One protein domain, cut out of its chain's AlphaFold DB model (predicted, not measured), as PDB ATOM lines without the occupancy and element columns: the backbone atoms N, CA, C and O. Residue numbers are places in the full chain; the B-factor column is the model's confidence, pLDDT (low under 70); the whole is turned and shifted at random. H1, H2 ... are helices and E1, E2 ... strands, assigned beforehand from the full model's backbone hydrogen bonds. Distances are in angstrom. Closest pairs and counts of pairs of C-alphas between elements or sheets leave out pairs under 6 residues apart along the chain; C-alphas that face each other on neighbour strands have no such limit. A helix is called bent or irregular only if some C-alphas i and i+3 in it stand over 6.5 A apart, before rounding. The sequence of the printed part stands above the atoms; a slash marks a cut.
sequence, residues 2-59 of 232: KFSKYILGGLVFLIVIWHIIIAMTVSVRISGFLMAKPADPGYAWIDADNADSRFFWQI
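Overview. This is residues 2 to 59 of the 232 residues of an uncharacterized protein of Larkinella terrae (UniProt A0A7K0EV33). A long helix, H1, sticks out as an arm, its residues 2 to 14 standing free, from a small body in which the chain makes the hairpin E1 and E2 and then folds back past E2 through the short strand E3 and the short helix H2. The 58 printed residues hold two named helices and three named strands, in the order H1, E1, E2, E3, H2; the sheet E1 - E2 is antiparallel and the class is mixed, helices and strands. The whole is loose, with a radius of gyration of the C-alphas of 13.6 A, and spans 47 by 23 by 16 A, the arm making much of the length.

Arrangement. H1, residues 2 to 23, comes closest to E1, residues 28 to 32, at the C-alphas of Ile 22 and Val 28, 6.4 A apart. E1 and E2, residues 35 to 38, form an antiparallel hairpin at 145 degrees, with N 29 and O 37 at 2.8 A and N 37 and O 29 at 2.8 A, within hydrogen-bond range. H1 and E2 are only just apart, at 8.1 A. E3, residues 43 to 45, pairs with no named strand; its closest C-alpha pair with E2 is Ala 44 and Pro 38, 6.3 A. H2, residues 51 to 54, comes closest to E2 at the C-alphas of Arg 54 and Ala 36, 6.0 A apart. H1 and H2 are apart. In H1, 17 of 18 O i to N i+4 pairs are within hydrogen-bond range; H2 is too short for such a pair, and its one O i to N i+3 pair is not within range.

Along the chain. H1 begins at C-alpha 2 (225.384, 223.207, 257.830) and is 32.5 A long. E1 is 12.2 A, E2 10.5 A and E3 7.0 A long. H2 ends at C-alpha 54 (242.810, 194.942, 253.652); it is neither bent nor irregular, but only just: C-alphas 51 and 54 are 6.3 A apart.

Size, cuts and confidence. The C-alphas farthest apart are those of Lys 2 and Gly 42, 47.6 A. The printed part has no cut, and its four links between named elements are tight. Mean pLDDT of the printed part is 82.5; residues 53, 56 and 58 to 59 are under 70.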
ATOM      1  N   LYS A   2     224.010 222.969 257.319       70.38
ATOM      2  CA  LYS A   2     225.384 223.207 257.830       70.38
ATOM      3  C   LYS A   2     226.064 221.962 258.431       70.38
ATOM      4  O   LYS A   2     227.249 221.765 258.212       70.38
ATOM      5  N   PHE A   3     225.308 221.095 259.106       77.06
ATOM      6  CA  PHE A   3     225.825 219.882 259.761       77.06
ATOM      7  C   PHE A   3     226.499 218.891 258.791       77.06
ATOM      8  O   PHE A   3     227.572 218.368 259.071       77.06
ATOM      9  N   SER A   4     225.929 218.725 257.592       81.31
ATOM     10  CA  SER A   4     226.476 217.855 256.541       81.31
ATOM     11  C   SER A   4     227.875 218.286 256.068       81.31
ATOM     12  O   SER A   4     228.704 217.431 255.767       81.31
ATOM     13  N   LYS A   5     228.181 219.594 256.072       84.19
ATOM     14  CA  LYS A   5     229.494 220.105 255.644       84.19
ATOM     15  C   LYS A   5     230.615 219.749 256.625       84.19
ATOM     16  O   LYS A   5     231.717 219.441 256.188       84.19
ATOM     17  N   TYR A   6     230.335 219.759 257.929       87.88
ATOM     18  CA  TYR A   6     231.327 219.411 258.952       87.88
ATOM     19  C   TYR A   6     231.638 217.914 258.969       87.88
ATOM     20  O   TYR A   6     232.802 217.542 259.075       87.88
ATOM     21  N   ILE A   7     230.621 217.064 258.789       89.00
ATOM     22  CA  ILE A   7     230.814 215.610 258.675       89.00
ATOM     23  C   ILE A   7     231.674 215.281 257.455       89.00
ATOM     24  O   ILE A   7     232.640 214.532 257.573       89.00
ATOM     25  N   LEU A   8     231.362 215.877 256.301       88.81
ATOM     26  CA  LEU A   8     232.136 215.658 255.083       88.81
ATOM     27  C   LEU A   8     233.589 216.131 255.243       88.81
ATOM     28  O   LEU A   8     234.509 215.410 254.868       88.81
ATOM     29  N   GLY A   9     233.803 217.305 255.847       90.44
ATOM     30  CA  GLY A   9     235.144 217.821 256.132       90.44
ATOM     31  C   GLY A   9     235.947 216.915 257.070       90.44
ATOM     32  O   GLY A   9     237.113 216.635 256.797       90.44
ATOM     33  N   GLY A  10     235.319 216.401 258.131       91.50
ATOM     34  CA  GLY A  10     235.946 215.448 259.051       91.50
ATOM     35  C   GLY A  10     236.331 214.131 258.371       91.50
ATOM     36  O   GLY A  10     237.438 213.640 258.570       91.50
ATOM     37  N   LEU A  11     235.459 213.596 257.510       88.50
ATOM     38  CA  LEU A  11     235.728 212.388 256.719       88.50
ATOM     39  C   LEU A  11     236.936 212.560 255.795       88.50
ATOM     40  O   LEU A  11     237.826 211.714 255.784       88.50
ATOM     41  N   VAL A  12     237.002 213.672 255.058       89.00
ATOM     42  CA  VAL A  12     238.138 213.967 254.171       89.00
ATOM     43  C   VAL A  12     239.435 214.090 254.970       89.00
ATOM     44  O   VAL A  12     240.452 213.526 254.575       89.00
ATOM     45  N   PHE A  13     239.402 214.770 256.116       91.69
ATOM     46  CA  PHE A  13     240.571 214.919 256.981       91.69
ATOM     47  C   PHE A  13     241.101 213.571 257.493       91.69
ATOM     48  O   PHE A  13     242.306 213.326 257.429       91.69
ATOM     49  N   LEU A  14     240.216 212.666 257.927       88.81
ATOM     50  CA  LEU A  14     240.595 211.316 258.360       88.81
ATOM     51  C   LEU A  14     241.224 210.499 257.227       88.81
ATOM     52  O   LEU A  14     242.240 209.840 257.441       88.81
ATOM     53  N   ILE A  15     240.659 210.576 256.019       86.44
ATOM     54  CA  ILE A  15     241.209 209.898 254.839       86.44
ATOM     55  C   ILE A  15     242.619 210.415 254.536       86.44
ATOM     56  O   ILE A  15     243.519 209.613 254.292       86.44
ATOM     57  N   VAL A  16     242.839 211.732 254.587       88.00
ATOM     58  CA  VAL A  16     244.161 212.335 254.347       88.00
ATOM     59  C   VAL A  16     245.174 211.900 255.408       88.00
ATOM     60  O   VAL A  16     246.271 211.478 255.050       88.00
ATOM     61  N   ILE A  17     244.810 211.939 256.695       89.19
ATOM     62  CA  ILE A  17     245.681 211.451 257.777       89.19
ATOM     63  C   ILE A  17     246.052 209.988 257.552       89.19
ATOM     64  O   ILE A  17     247.220 209.628 257.678       89.19
ATOM     65  N   TRP A  18     245.084 209.147 257.193       84.75
ATOM     66  CA  TRP A  18     245.348 207.737 256.934       84.75
ATOM     67  C   TRP A  18     246.339 207.540 255.780       84.75
ATOM     68  O   TRP A  18     247.311 206.804 255.938       84.75
ATOM     69  N   HIS A  19     246.166 208.253 254.660       83.56
ATOM     70  CA  HIS A  19     247.117 208.200 253.541       83.56
ATOM     71  C   HIS A  19     248.531 208.609 253.980       83.56
ATOM     72  O   HIS A  19     249.498 207.976 253.564       83.56
ATOM     73  N   ILE A  20     248.657 209.621 254.848       85.44
ATOM     74  CA  ILE A  20     249.945 210.056 255.408       85.44
ATOM     75  C   ILE A  20     250.560 208.950 256.280       85.44
ATOM     76  O   ILE A  20     251.735 208.633 256.112       85.44
ATOM     77  N   ILE A  21     249.783 208.319 257.166       84.81
ATOM     78  CA  ILE A  21     250.260 207.219 258.025       84.81
ATOM     79  C   ILE A  21     250.747 206.031 257.185       84.81
ATOM     80  O   ILE A  21     251.842 205.515 257.426       84.81
ATOM     81  N   ILE A  22     249.975 205.616 256.179       82.00
ATOM     82  CA  ILE A  22     250.365 204.512 255.293       82.00
ATOM     83  C   ILE A  22     251.600 204.880 254.472       82.00
ATOM     84  O   ILE A  22     252.514 204.071 254.377       82.00
ATOM     85  N   ALA A  23     251.681 206.102 253.941       81.38
ATOM     86  CA  ALA A  23     252.858 206.563 253.203       81.38
ATOM     87  C   ALA A  23     254.135 206.596 254.066       81.38
ATOM     88  O   ALA A  23     255.230 206.436 253.534       81.38
ATOM     89  N   MET A  24     254.005 206.772 255.386       84.69
ATOM     90  CA  MET A  24     255.123 206.692 256.335       84.69
ATOM     91  C   MET A  24     255.450 205.254 256.777       84.69
ATOM     92  O   MET A  24     256.465 205.035 257.436       84.69
ATOM     93  N   THR A  25     254.625 204.264 256.424       82.62
ATOM     94  CA  THR A  25     254.826 202.860 256.802       82.62
ATOM     95  C   THR A  25     255.574 202.118 255.699       82.62
ATOM     96  O   THR A  25     255.014 201.802 254.656       82.62
ATOM     97  N   VAL A  26     256.840 201.773 255.940       81.12
ATOM     98  CA  VAL A  26     257.722 201.148 254.931       81.12
ATOM     99  C   VAL A  26     257.234 199.796 254.396       81.12
ATOM    100  O   VAL A  26     257.615 199.395 253.304       81.12
ATOM    101  N   SER A  27     256.394 199.088 255.149       84.88
ATOM    102  CA  SER A  27     255.949 197.728 254.840       84.88
ATOM    103  C   SER A  27     254.589 197.658 254.136       84.88
ATOM    104  O   SER A  27     254.149 196.569 253.763       84.88
ATOM    105  N   VAL A  28     253.926 198.797 253.903       84.88
ATOM    106  CA  VAL A  28     252.603 198.874 253.270       84.88
ATOM    107  C   VAL A  28     252.616 199.906 252.136       84.88
ATOM    108  O   VAL A  28     253.210 200.970 252.251       84.88
ATOM    109  N   ARG A  29     251.951 199.609 251.017       84.62
ATOM    110  CA  ARG A  29     251.737 200.527 249.888       84.62
ATOM    111  C   ARG A  29     250.254 200.694 249.600       84.62
ATOM    112  O   ARG A  29     249.472 199.752 249.700       84.62
ATOM    113  N   ILE A  30     249.878 201.891 249.172       84.38
ATOM    114  CA  ILE A  30     248.516 202.199 248.733       84.38
ATOM    115  C   ILE A  30     248.284 201.537 247.368       84.38
ATOM    116  O   ILE A  30     249.087 201.700 246.450       84.38
ATOM    117  N   SER A  31     247.199 200.773 247.232       85.75
ATOM    118  CA  SER A  31     246.802 200.107 245.979       85.75
ATOM    119  C   SER A  31     245.442 200.565 245.445       85.75
ATOM    120  O   SER A  31     244.995 200.077 244.412       85.75
ATOM    121  N   GLY A  32     244.784 201.493 246.136       83.69
ATOM    122  CA  GLY A  32     243.515 202.106 245.753       83.69
ATOM    123  C   GLY A  32     243.102 203.159 246.780       83.69
ATOM    124  O   GLY A  32     243.781 203.331 247.787       83.69
ATOM    125  N   PHE A  33     241.974 203.841 246.559       80.19
ATOM    126  CA  PHE A  33     241.537 204.973 247.397       80.19
ATOM    127  C   PHE A  33     241.418 204.638 248.896       80.19
ATOM    128  O   PHE A  33     241.611 205.507 249.736       80.19
ATOM    129  N   LEU A  34     241.113 203.380 249.231       82.38
ATOM    130  CA  LEU A  34     240.970 202.874 250.604       82.38
ATOM    131  C   LEU A  34     241.526 201.450 250.749       82.38
ATOM    132  O   LEU A  34     241.096 200.686 251.614       82.38
ATOM    133  N   MET A  35     242.435 201.078 249.848       80.06
ATOM    134  CA  MET A  35     243.042 199.754 249.811       80.06
ATOM    135  C   MET A  35     244.542 199.884 249.982       80.06
ATOM    136  O   MET A  35     245.194 200.712 249.339       80.06
ATOM    137  N   ALA A  36     245.075 199.020 250.827       83.62
ATOM    138  CA  ALA A  36     246.495 198.858 251.020       83.62
ATOM    139  C   ALA A  36     246.914 197.449 250.595       83.62
ATOM    140  O   ALA A  36     246.121 196.507 250.614       83.62
ATOM    141  N   LYS A  37     248.179 197.306 250.224       85.75
ATOM    142  CA  LYS A  37     248.844 196.026 249.994       85.75
ATOM    143  C   LYS A  37     250.209 196.035 250.679       85.75
ATOM    144  O   LYS A  37     250.747 197.118 250.911       85.75
ATOM    145  N   PRO A  38     250.801 194.873 250.976       88.06
ATOM    146  CA  PRO A  38     252.186 194.824 251.424       88.06
ATOM    147  C   PRO A  38     253.112 195.545 250.434       88.06
ATOM    148  O   PRO A  38     252.914 195.468 249.217       88.06
ATOM    149  N   ALA A  39     254.080 196.297 250.955       86.25
ATOM    150  CA  ALA A  39     254.978 197.108 250.136       86.25
ATOM    151  C   ALA A  39     255.895 196.253 249.262       86.25
ATOM    152  O   ALA A  39     256.112 196.613 248.105       86.25
ATOM    153  N   ASP A  40     256.358 195.130 249.814       88.12
ATOM    154  CA  ASP A  40     257.227 194.167 249.147       88.12
ATOM    155  C   ASP A  40     256.643 192.749 249.238       88.12
ATOM    156  O   ASP A  40     255.961 192.435 250.221       88.12
ATOM    157  N   PRO A  41     256.950 191.855 248.274       89.19
ATOM    158  CA  PRO A  41     256.434 190.483 248.248       89.19
ATOM    159  C   PRO A  41     256.794 189.640 249.480       89.19
ATOM    160  O   PRO A  41     256.166 188.617 249.722       89.19
ATOM    161  N   GLY A  42     257.799 190.058 250.257       90.00
ATOM    162  CA  GLY A  42     258.215 189.373 251.481       90.00
ATOM    163  C   GLY A  42     257.345 189.656 252.712       90.00
ATOM    164  O   GLY A  42     257.471 188.974 253.731       90.00
ATOM    165  N   TYR A  43     256.455 190.647 252.627       91.38
ATOM    166  CA  TYR A  43     255.495 190.967 253.677       91.38
ATOM    167  C   TYR A  43     254.136 190.329 253.384       91.38
ATOM    168  O   TYR A  43     253.605 190.432 252.280       91.38
ATOM    169  N   ALA A  44     253.533 189.732 254.407       89.00
ATOM    170  CA  ALA A  44     252.176 189.203 254.360       89.00
ATOM    171  C   ALA A  44     251.321 189.813 255.472       89.00
ATOM    172  O   ALA A  44     251.837 190.236 256.509       89.00
ATOM    173  N   TRP A  45     250.004 189.837 255.273       87.75
ATOM    174  CA  TRP A  45     249.061 190.231 256.318       87.75
ATOM    175  C   TRP A  45     249.167 189.286 257.518       87.75
ATOM    176  O   TRP A  45     249.298 188.074 257.348       87.75
ATOM    177  N   ILE A  46     249.117 189.839 258.731       84.75
ATOM    178  CA  ILE A  46     249.121 189.042 259.965       84.75
ATOM    179  C   ILE A  46     247.906 188.103 259.995       84.75
ATOM    180  O   ILE A  46     248.085 186.930 260.317       84.75
ATOM    181  N   ASP A  47     246.750 188.589 259.531       80.44
ATOM    182  CA  ASP A  47     245.490 187.848 259.418       80.44
ATOM    183  C   ASP A  47     245.121 187.610 257.945       80.44
ATOM    184  O   ASP A  47     244.129 188.129 257.441       80.44
ATOM    185  N   ALA A  48     245.943 186.849 257.218       75.88
ATOM    186  CA  ALA A  48     245.728 186.599 255.787       75.88
ATOM    187  C   ALA A  48     244.354 185.973 255.455       75.88
ATOM    188  O   ALA A  48     243.844 186.192 254.353       75.88
ATOM    189  N   ASP A  49     243.754 185.253 256.408       78.69
ATOM    190  CA  ASP A  49     242.441 184.605 256.277       78.69
ATOM    191  C   ASP A  49     241.261 185.570 256.476       78.69
ATOM    192  O   ASP A  49     240.126 185.258 256.113       78.69
ATOM    193  N   ASN A  50     241.510 186.762 257.023       80.12
ATOM    194  CA  ASN A  50     240.492 187.785 257.197       80.12
ATOM    195  C   ASN A  50     240.548 188.775 256.027       80.12
ATOM    196  O   ASN A  50     241.389 189.670 255.988       80.12
ATOM    197  N   ALA A  51     239.622 188.648 255.075       73.81
ATOM    198  CA  ALA A  51     239.543 189.558 253.932       73.81
ATOM    199  C   ALA A  51     239.388 191.039 254.342       73.81
ATOM    200  O   ALA A  51     239.823 191.921 253.593       73.81
ATOM    201  N   ASP A  52     238.840 191.310 255.531       72.12
ATOM    202  CA  ASP A  52     238.632 192.667 256.031       72.12
ATOM    203  C   ASP A  52     239.934 193.360 256.468       72.12
ATOM    204  O   ASP A  52     239.976 194.592 256.539       72.12
ATOM    205  N   SER A  53     241.031 192.610 256.657       68.75
ATOM    206  CA  SER A  53     242.348 193.143 257.049       68.75
ATOM    207  C   SER A  53     242.978 194.069 255.995       68.75
ATOM    208  O   SER A  53     244.026 194.672 256.225       68.75
ATOM    209  N   ARG A  54     242.356 194.162 254.813       70.12
ATOM    210  CA  ARG A  54     242.810 194.942 253.652       70.12
ATOM    211  C   ARG A  54     242.220 196.354 253.607       70.12
ATOM    212  O   ARG A  54     242.649 197.161 252.776       70.12
ATOM    213  N   PHE A  55     241.237 196.651 254.460       73.00
ATOM    214  CA  PHE A  55     240.569 197.949 254.509       73.00
ATOM    215  C   PHE A  55     241.191 198.889 255.541       73.00
ATOM    216  O   PHE A  55     241.697 198.475 256.579       73.00
ATOM    217  N   PHE A  56     241.089 200.191 255.267       67.50
ATOM    218  CA  PHE A  56     241.751 201.256 256.026       67.50
ATOM    219  C   PHE A  56     241.384 201.346 257.519       67.50
ATOM    220  O   PHE A  56     242.123 201.963 258.284       67.50
ATOM    221  N   TRP A  57     240.245 200.779 257.930       70.06
ATOM    222  CA  TRP A  57     239.763 200.812 259.316       70.06
ATOM    223  C   TRP A  57     240.185 199.597 260.152       70.06
ATOM    224  O   TRP A  57     239.927 199.586 261.355       70.06
ATOM    225  N   GLN A  58     240.809 198.578 259.550       69.38
ATOM    226  CA  GLN A  58     241.356 197.433 260.278       69.38
ATOM    227  C   GLN A  58     242.874 197.545 260.420       69.38
ATOM    228  O   GLN A  58     243.543 198.234 259.650       69.38
ATOM    229  N   ILE A  59     243.416 196.896 261.451       60.03
ATOM    230  CA  ILE A  59     244.847 196.893 261.755       60.03
ATOM    231  C   ILE A  59     245.586 196.317 260.541       60.03
ATOM    232  O   ILE A  59     245.558 195.113 260.301       60.03
TER     233      ILE A  59